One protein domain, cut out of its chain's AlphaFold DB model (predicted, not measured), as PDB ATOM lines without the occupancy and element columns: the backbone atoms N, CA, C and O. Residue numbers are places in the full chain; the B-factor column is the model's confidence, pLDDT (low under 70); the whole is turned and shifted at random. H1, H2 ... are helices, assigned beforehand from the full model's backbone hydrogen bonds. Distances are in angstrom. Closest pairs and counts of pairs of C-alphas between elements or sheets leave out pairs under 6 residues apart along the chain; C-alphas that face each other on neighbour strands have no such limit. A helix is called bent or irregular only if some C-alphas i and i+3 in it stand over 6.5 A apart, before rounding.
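What this domain is: This is residues 10 to 66 of the 231 residues of an uncharacterized protein of Candidatus Bathyarchaeota archaeon (UniProt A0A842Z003). One long helix, H2, makes one long side of a loose frame, and the chain folds back at both of its ends, with H1 turned back beside one end and the four-residue H3 below the other. H1 and H3 lie apart from each other on the same side of H2, and the final stretch, residues 57 to 66, runs from H3 back toward the beginning of H1. The printed part has 57 residues with three named helices, in the order H1, H2, H3, and no named strand; the class is all helix. The whole is loose, with a radius of gyration of the C-alphas of 13.0 A, and elongated, with spans of 40 by 23 by 14 A.

How they stand to each other: H2, residues 28 to 48, is the longest helix and touches no other helix. It has a kink of 34 degrees near residue 35, and it is irregular, with C-alphas 31 and 34 standing 7.2 A apart. H1, residues 13 to 22, is close to H2 but not clearly touching it; their closest C-alphas, those of Ile 20 and Leu 31, are 6.7 A apart. The two run opposite ways at a shallow tilt of 15 degrees. H1 is irregular too, with 7.3 A between C-alphas 14 and 17. H3, residues 53 to 56, is close to H2 but not clearly touching it, and their closest C-alphas, those of Phe 46 and Leu 55, are 7.4 A apart. H1 and H3 are apart. In the backbones, 15 of 17 O i to N i+4 pairs of H2 and 4 of 6 of H1 are within hydrogen-bond range, while H3 is too short for such a pair and has its one O i to N i+3 pair within range.

Where its parts are: H2 measures 30.2 A from C-alpha 28 at (34.858, 25.496, 37.285) to C-alpha 48 at (19.238, 7.600, 55.867). H1 measures 14.8 A and begins at C-alpha 13, at (32.041, 10.547, 36.786). H3 measures 5.4 A and ends at C-alpha 56, at (26.651, -1.456, 46.496).

The domain as a whole: The two C-alphas farthest apart are those of Gly 25 and Gly 51, at 40.4 A, while the first and last printed C-alphas, Pro 10 and Phe 66, are 21.2 A apart. The links from H1 to H2, five residues, and from H2 to H3, four residues, are both tight. Residues 47 to 53 stand free; of these, 47 and 48 belong to H2 and 53 to H3. The printed part has no cut, its mean pLDDT is 91.8, and no printed residue is under 70.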
ATOM      1  N   PRO A  10      25.427  15.816  34.152       95.94
ATOM      2  CA  PRO A  10      25.651  16.181  32.751       95.94
ATOM      3  C   PRO A  10      26.582  15.199  32.019       95.94
ATOM      4  O   PRO A  10      26.551  15.106  30.795       95.94
ATOM      5  N   ALA A  11      27.418  14.476  32.764       95.38
ATOM      6  CA  ALA A  11      28.189  13.331  32.306       95.38
ATOM      7  C   ALA A  11      28.430  12.390  33.502       95.38
ATOM      8  O   ALA A  11      28.460  12.852  34.646       95.38
ATOM      9  N   PRO A  12      28.634  11.078  33.286       93.69
ATOM     10  CA  PRO A  12      29.053  10.185  34.367       93.69
ATOM     11  C   PRO A  12      30.411  10.624  34.935       93.69
ATOM     12  O   PRO A  12      31.191  11.274  34.238       93.69
ATOM     13  N   HIS A  13      30.756  10.204  36.158       93.12
ATOM     14  CA  HIS A  13      32.041  10.547  36.786       93.12
ATOM     15  C   HIS A  13      33.247  10.254  35.874       93.12
ATOM     16  O   HIS A  13      34.090  11.119  35.672       93.12
ATOM     17  N   ALA A  14      33.287   9.102  35.195       91.50
ATOM     18  CA  ALA A  14      34.343   8.765  34.226       91.50
ATOM     19  C   ALA A  14      34.396   9.674  32.966       91.50
ATOM     20  O   ALA A  14      35.359   9.630  32.195       91.50
ATOM     21  N   GLY A  15      33.358  10.477  32.727       93.00
ATOM     22  CA  GLY A  15      33.247  11.468  31.656       93.00
ATOM     23  C   GLY A  15      33.460  12.916  32.108       93.00
ATOM     24  O   GLY A  15      33.527  13.796  31.254       93.00
ATOM     25  N   VAL A  16      33.619  13.182  33.413       94.31
ATOM     26  CA  VAL A  16      33.816  14.540  33.969       94.31
ATOM     27  C   VAL A  16      34.968  15.274  33.294       94.31
ATOM     28  O   VAL A  16      34.850  16.460  33.001       94.31
ATOM     29  N   VAL A  17      36.079  14.579  33.037       93.94
ATOM     30  CA  VAL A  17      37.270  15.182  32.422       93.94
ATOM     31  C   VAL A  17      36.953  15.730  31.029       93.94
ATOM     32  O   VAL A  17      37.342  16.855  30.716       93.94
ATOM     33  N   ASP A  18      36.209  14.975  30.217       94.69
ATOM     34  CA  ASP A  18      35.789  15.425  28.887       94.69
ATOM     35  C   ASP A  18      34.771  16.553  29.000       94.69
ATOM     36  O   ASP A  18      34.945  17.591  28.372       94.69
ATOM     37  N   TYR A  19      33.770  16.401  29.874       96.00
ATOM     38  CA  TYR A  19      32.761  17.433  30.111       96.00
ATOM     39  C   TYR A  19      33.392  18.773  30.494       96.00
ATOM     40  O   TYR A  19      33.004  19.814  29.965       96.00
ATOM     41  N   ILE A  20      34.399  18.759  31.372       95.62
ATOM     42  CA  ILE A  20      35.169  19.956  31.692       95.62
ATOM     43  C   ILE A  20      35.845  20.451  30.417       95.62
ATOM     44  O   ILE A  20      35.555  21.567  29.992       95.62
ATOM     45  N   ALA A  21      36.706  19.643  29.793       93.31
ATOM     46  CA  ALA A  21      37.517  20.042  28.643       93.31
ATOM     47  C   ALA A  21      36.699  20.610  27.465       93.31
ATOM     48  O   ALA A  21      37.125  21.594  26.864       93.31
ATOM     49  N   ASP A  22      35.516  20.060  27.197       95.44
ATOM     50  CA  ASP A  22      34.615  20.469  26.112       95.44
ATOM     51  C   ASP A  22      33.834  21.761  26.431       95.44
ATOM     52  O   ASP A  22      33.221  22.361  25.551       95.44
ATOM     53  N   ASN A  23      33.892  22.242  27.679       95.56
ATOM     54  CA  ASN A  23      33.270  23.489  28.131       95.56
ATOM     55  C   ASN A  23      34.327  24.497  28.642       95.56
ATOM     56  O   ASN A  23      34.393  24.777  29.846       95.56
ATOM     57  N   PRO A  24      35.182  25.065  27.767       91.94
ATOM     58  CA  PRO A  24      36.242  25.994  28.175       91.94
ATOM     59  C   PRO A  24      35.717  27.356  28.652       91.94
ATOM     60  O   PRO A  24      36.349  27.984  29.494       91.94
ATOM     61  N   GLY A  25      34.560  27.803  28.149       89.56
ATOM     62  CA  GLY A  25      33.970  29.103  28.497       89.56
ATOM     63  C   GLY A  25      33.198  29.132  29.820       89.56
ATOM     64  O   GLY A  25      32.774  30.200  30.248       89.56
ATOM     65  N   LYS A  26      32.998  27.977  30.467       91.81
ATOM     66  CA  LYS A  26      32.281  27.876  31.744       91.81
ATOM     67  C   LYS A  26      33.253  27.857  32.915       91.81
ATOM     68  O   LYS A  26      34.302  27.208  32.867       91.81
ATOM     69  N   SER A  27      32.872  28.527  34.000       90.06
ATOM     70  CA  SER A  27      33.660  28.510  35.233       90.06
ATOM     71  C   SER A  27      33.699  27.105  35.845       90.06
ATOM     72  O   SER A  27      32.743  26.336  35.741       90.06
ATOM     73  N   MET A  28      34.783  26.769  36.553       91.69
ATOM     74  CA  MET A  28      34.858  25.496  37.285       91.69
ATOM     75  C   MET A  28      33.751  25.360  38.338       91.69
ATOM     76  O   MET A  28      33.238  24.263  38.545       91.69
ATOM     77  N   SER A  29      33.346  26.464  38.972       90.81
ATOM     78  CA  SER A  29      32.241  26.470  39.933       90.81
ATOM     79  C   SER A  29      30.909  26.088  39.293       90.81
ATOM     80  O   SER A  29      30.144  25.351  39.911       90.81
ATOM     81  N   GLU A  30      30.641  26.549  38.071       94.12
ATOM     82  CA  GLU A  30      29.442  26.175  37.315       94.12
ATOM     83  C   GLU A  30      29.502  24.705  36.884       94.12
ATOM     84  O   GLU A  30      28.565  23.949  37.122       94.12
ATOM     85  N   LEU A  31      30.634  24.268  36.320       96.00
ATOM     86  CA  LEU A  31      30.804  22.897  35.827       96.00
ATOM     87  C   LEU A  31      30.680  21.845  36.936       96.00
ATOM     88  O   LEU A  31      30.101  20.787  36.709       96.00
ATOM     89  N   MET A  32      31.196  22.143  38.133       96.00
ATOM     90  CA  MET A  32      31.164  21.231  39.281       96.00
ATOM     91  C   MET A  32      29.882  21.337  40.118       96.00
ATOM     92  O   MET A  32      29.671  20.504  40.997       96.00
ATOM     93  N   ALA A  33      29.024  22.337  39.886       96.88
ATOM     94  CA  ALA A  33      27.768  22.502  40.623       96.88
ATOM     95  C   ALA A  33      26.871  21.243  40.619       96.88
ATOM     96  O   ALA A  33      26.549  20.788  41.719       96.88
ATOM     97  N   PRO A  34      26.540  20.620  39.465       97.12
ATOM     98  CA  PRO A  34      25.689  19.426  39.448       97.12
ATOM     99  C   PRO A  34      26.315  18.232  40.183       97.12
ATOM    100  O   PRO A  34      25.621  17.506  40.885       97.12
ATOM    101  N   TYR A  35      27.640  18.065  40.109       96.81
ATOM    102  CA  TYR A  35      28.346  16.998  40.830       96.81
ATOM    103  C   TYR A  35      28.332  17.207  42.349       96.81
ATOM    104  O   TYR A  35      28.174  16.250  43.099       96.81
ATOM    105  N   ARG A  36      28.439  18.457  42.821       96.06
ATOM    106  CA  ARG A  36      28.310  18.774  44.255       96.06
ATOM    107  C   ARG A  36      26.895  18.535  44.767       96.06
ATOM    108  O   ARG A  36      26.721  18.066  45.887       96.06
ATOM    109  N   GLU A  37      25.881  18.859  43.969       96.56
ATOM    110  CA  GLU A  37      24.491  18.574  44.327       96.56
ATOM    111  C   GLU A  37      24.235  17.065  44.406       96.56
ATOM    112  O   GLU A  37      23.669  16.588  45.393       96.56
ATOM    113  N   TYR A  38      24.738  16.314  43.423       96.50
ATOM    114  CA  TYR A  38      24.719  14.855  43.423       96.50
ATOM    115  C   TYR A  38      25.389  14.269  44.665       96.50
ATOM    116  O   TYR A  38      24.765  13.483  45.377       96.50
ATOM    117  N   GLU A  39      26.614  14.697  44.982       95.81
ATOM    118  CA  GLU A  39      27.337  14.255  46.176       95.81
ATOM    119  C   GLU A  39      26.541  14.548  47.460       95.81
ATOM    120  O   GLU A  39      26.395  13.674  48.315       95.81
ATOM    121  N   ASN A  40      25.986  15.755  47.603       95.19
ATOM    122  CA  ASN A  40      25.208  16.138  48.785       95.19
ATOM    123  C   ASN A  40      23.961  15.260  48.972       95.19
ATOM    124  O   ASN A  40      23.638  14.858  50.096       95.19
ATOM    125  N   LYS A  41      23.263  14.926  47.881       94.88
ATOM    126  CA  LYS A  41      22.120  14.006  47.926       94.88
ATOM    127  C   LYS A  41      22.560  12.582  48.233       94.88
ATOM    128  O   LYS A  41      21.967  11.951  49.106       94.88
ATOM    129  N   LEU A  42      23.644  12.116  47.621       94.50
ATOM    130  CA  LEU A  42      24.212  10.800  47.885       94.50
ATOM    131  C   LEU A  42      24.617  10.633  49.357       94.50
ATOM    132  O   LEU A  42      24.319   9.605  49.957       94.50
ATOM    133  N   ARG A  43      25.202  11.660  49.991       93.88
ATOM    134  CA  ARG A  43      25.485  11.660  51.441       93.88
ATOM    135  C   ARG A  43      24.225  11.483  52.289       93.88
ATOM    136  O   ARG A  43      24.275  10.849  53.338       93.88
ATOM    137  N   THR A  44      23.090  12.008  51.828       93.69
ATOM    138  CA  THR A  44      21.800  11.811  52.505       93.69
ATOM    139  C   THR A  44      21.332  10.359  52.376       93.69
ATOM    140  O   THR A  44      20.864   9.797  53.361       93.69
ATOM    141  N   VAL A  45      21.529   9.724  51.211       92.00
ATOM    142  CA  VAL A  45      21.268   8.283  51.013       92.00
ATOM    143  C   VAL A  45      22.138   7.448  51.953       92.00
ATOM    144  O   VAL A  45      21.607   6.623  52.686       92.00
ATOM    145  N   PHE A  46      23.445   7.720  52.023       89.56
ATOM    146  CA  PHE A  46      24.346   7.045  52.969       89.56
ATOM    147  C   PHE A  46      23.887   7.172  54.429       89.56
ATOM    148  O   PHE A  46      24.000   6.216  55.191       89.56
ATOM    149  N   ALA A  47      23.372   8.340  54.823       90.75
ATOM    150  CA  ALA A  47      22.946   8.598  56.195       90.75
ATOM    151  C   ALA A  47      21.579   7.984  56.544       90.75
ATOM    152  O   ALA A  47      21.368   7.586  57.688       90.75
ATOM    153  N   GLN A  48      20.638   7.953  55.598       91.75
ATOM    154  CA  GLN A  48      19.238   7.600  55.867       91.75
ATOM    155  C   GLN A  48      18.848   6.208  55.358       91.75
ATOM    156  O   GLN A  48      17.976   5.571  55.948       91.75
ATOM    157  N   GLU A  49      19.488   5.717  54.295       88.75
ATOM    158  CA  GLU A  49      19.167   4.450  53.629       88.75
ATOM    159  C   GLU A  49      20.450   3.639  53.330       88.75
ATOM    160  O   GLU A  49      20.779   3.381  52.173       88.75
ATOM    161  N   PRO A  50      21.192   3.175  54.357       81.31
ATOM    162  CA  PRO A  50      22.467   2.467  54.169       81.31
ATOM    163  C   PRO A  50      22.341   1.123  53.426       81.31
ATOM    164  O   PRO A  50      23.340   0.589  52.951       81.31
ATOM    165  N   GLY A  51      21.129   0.566  53.325       83.56
ATOM    166  CA  GLY A  51      20.828  -0.642  52.549       83.56
ATOM    167  C   GLY A  51      20.422  -0.379  51.095       83.56
ATOM    168  O   GLY A  51      19.988  -1.310  50.418       83.56
ATOM    169  N   ASP A  52      20.496   0.869  50.623       86.44
ATOM    170  CA  ASP A  52      20.125   1.220  49.255       86.44
ATOM    171  C   ASP A  52      21.041   0.505  48.234       86.44
ATOM    172  O   ASP A  52      22.269   0.604  48.333       86.44
ATOM    173  N   PRO A  53      20.483  -0.195  47.222       87.56
ATOM    174  CA  PRO A  53      21.265  -0.925  46.223       87.56
ATOM    175  C   PRO A  53      22.288  -0.075  45.462       87.56
ATOM    176  O   PRO A  53      23.291  -0.609  44.991       87.56
ATOM    177  N   ARG A  54      22.068   1.240  45.341       85.50
ATOM    178  CA  ARG A  54      23.008   2.171  44.696       85.50
ATOM    179  C   ARG A  54      24.333   2.250  45.453       85.50
ATOM    180  O   ARG A  54      25.369   2.449  44.831       85.50
ATOM    181  N   LEU A  55      24.323   2.037  46.771       84.56
ATOM    182  CA  LEU A  55      25.525   2.062  47.611       84.56
ATOM    183  C   LEU A  55      26.369   0.782  47.492       84.56
ATOM    184  O   LEU A  55      27.474   0.724  48.028       84.56
ATOM    185  N   LEU A  56      25.878  -0.242  46.781       82.25
ATOM    186  CA  LEU A  56      26.651  -1.456  46.496       82.25
ATOM    187  C   LEU A  56      27.816  -1.189  45.536       82.25
ATOM    188  O   LEU A  56      28.788  -1.951  45.538       82.25
ATOM    189  N   ASP A  57      27.726  -0.133  44.724       82.94
ATOM    190  CA  ASP A  57      28.843   0.339  43.917       82.94
ATOM    191  C   ASP A  57      29.770   1.227  44.759       82.94
ATOM    192  O   ASP A  57      29.517   2.413  44.973       82.94
ATOM    193  N   GLY A  58      30.899   0.658  45.190       80.00
ATOM    194  CA  GLY A  58      31.948   1.384  45.916       80.00
ATOM    195  C   GLY A  58      32.617   2.507  45.112       80.00
ATOM    196  O   GLY A  58      33.404   3.266  45.674       80.00
ATOM    197  N   HIS A  59      32.311   2.638  43.818       84.88
ATOM    198  CA  HIS A  59      32.853   3.662  42.928       84.88
ATOM    199  C   HIS A  59      31.803   4.690  42.462       84.88
ATOM    200  O   HIS A  59      32.104   5.529  41.610       84.88
ATOM    201  N   ILE A  60      30.596   4.691  43.039       88.25
ATOM    202  CA  ILE A  60      29.473   5.537  42.594       88.25
ATOM    203  C   ILE A  60      29.797   7.044  42.525       88.25
ATOM    204  O   ILE A  60      29.198   7.782  41.738       88.25
ATOM    205  N   ASN A  61      30.752   7.511  43.334       91.62
ATOM    206  CA  ASN A  61      31.146   8.916  43.439       91.62
ATOM    207  C   ASN A  61      32.667   9.119  43.341       91.62
ATOM    208  O   ASN A  61      33.222   9.993  44.007       91.62
ATOM    209  N   VAL A  62      33.366   8.292  42.553       90.25
ATOM    210  CA  VAL A  62      34.813   8.450  42.321       90.25
ATOM    211  C   VAL A  62      35.141   8.713  40.856       90.25
ATOM    212  O   VAL A  62      34.514   8.194  39.934       90.25
ATOM    213  N   LEU A  63      36.175   9.527  40.650       91.06
ATOM    214  CA  LEU A  63      36.706   9.888  39.341       91.06
ATOM    215  C   LEU A  63      37.999   9.101  39.067       91.06
ATOM    216  O   LEU A  63      38.984   9.306  39.781       91.06
ATOM    217  N   PRO A  64      38.061   8.247  38.030       91.25
ATOM    218  CA  PRO A  64      39.318   7.619  37.637       91.25
ATOM    219  C   PRO A  64      40.278   8.665  37.050       91.25
ATOM    220  O   PRO A  64      40.033   9.201  35.971       91.25
ATOM    221  N   LEU A  65      41.382   8.937  37.754       92.25
ATOM    222  CA  LEU A  65      42.382   9.927  37.332       92.25
ATOM    223  C   LEU A  65      43.352   9.398  36.269       92.25
ATOM    224  O   LEU A  65      43.715  10.138  35.363       92.25
ATOM    225  N   PHE A  66      43.769   8.132  36.375       93.00
ATOM    226  CA  PHE A  66      44.773   7.531  35.493       93.00
ATOM    227  C   PHE A  66      44.131   6.582  34.480       93.00
ATOM    228  O   PHE A  66      43.936   5.399  34.748       93.00
TER     229      PHE A  66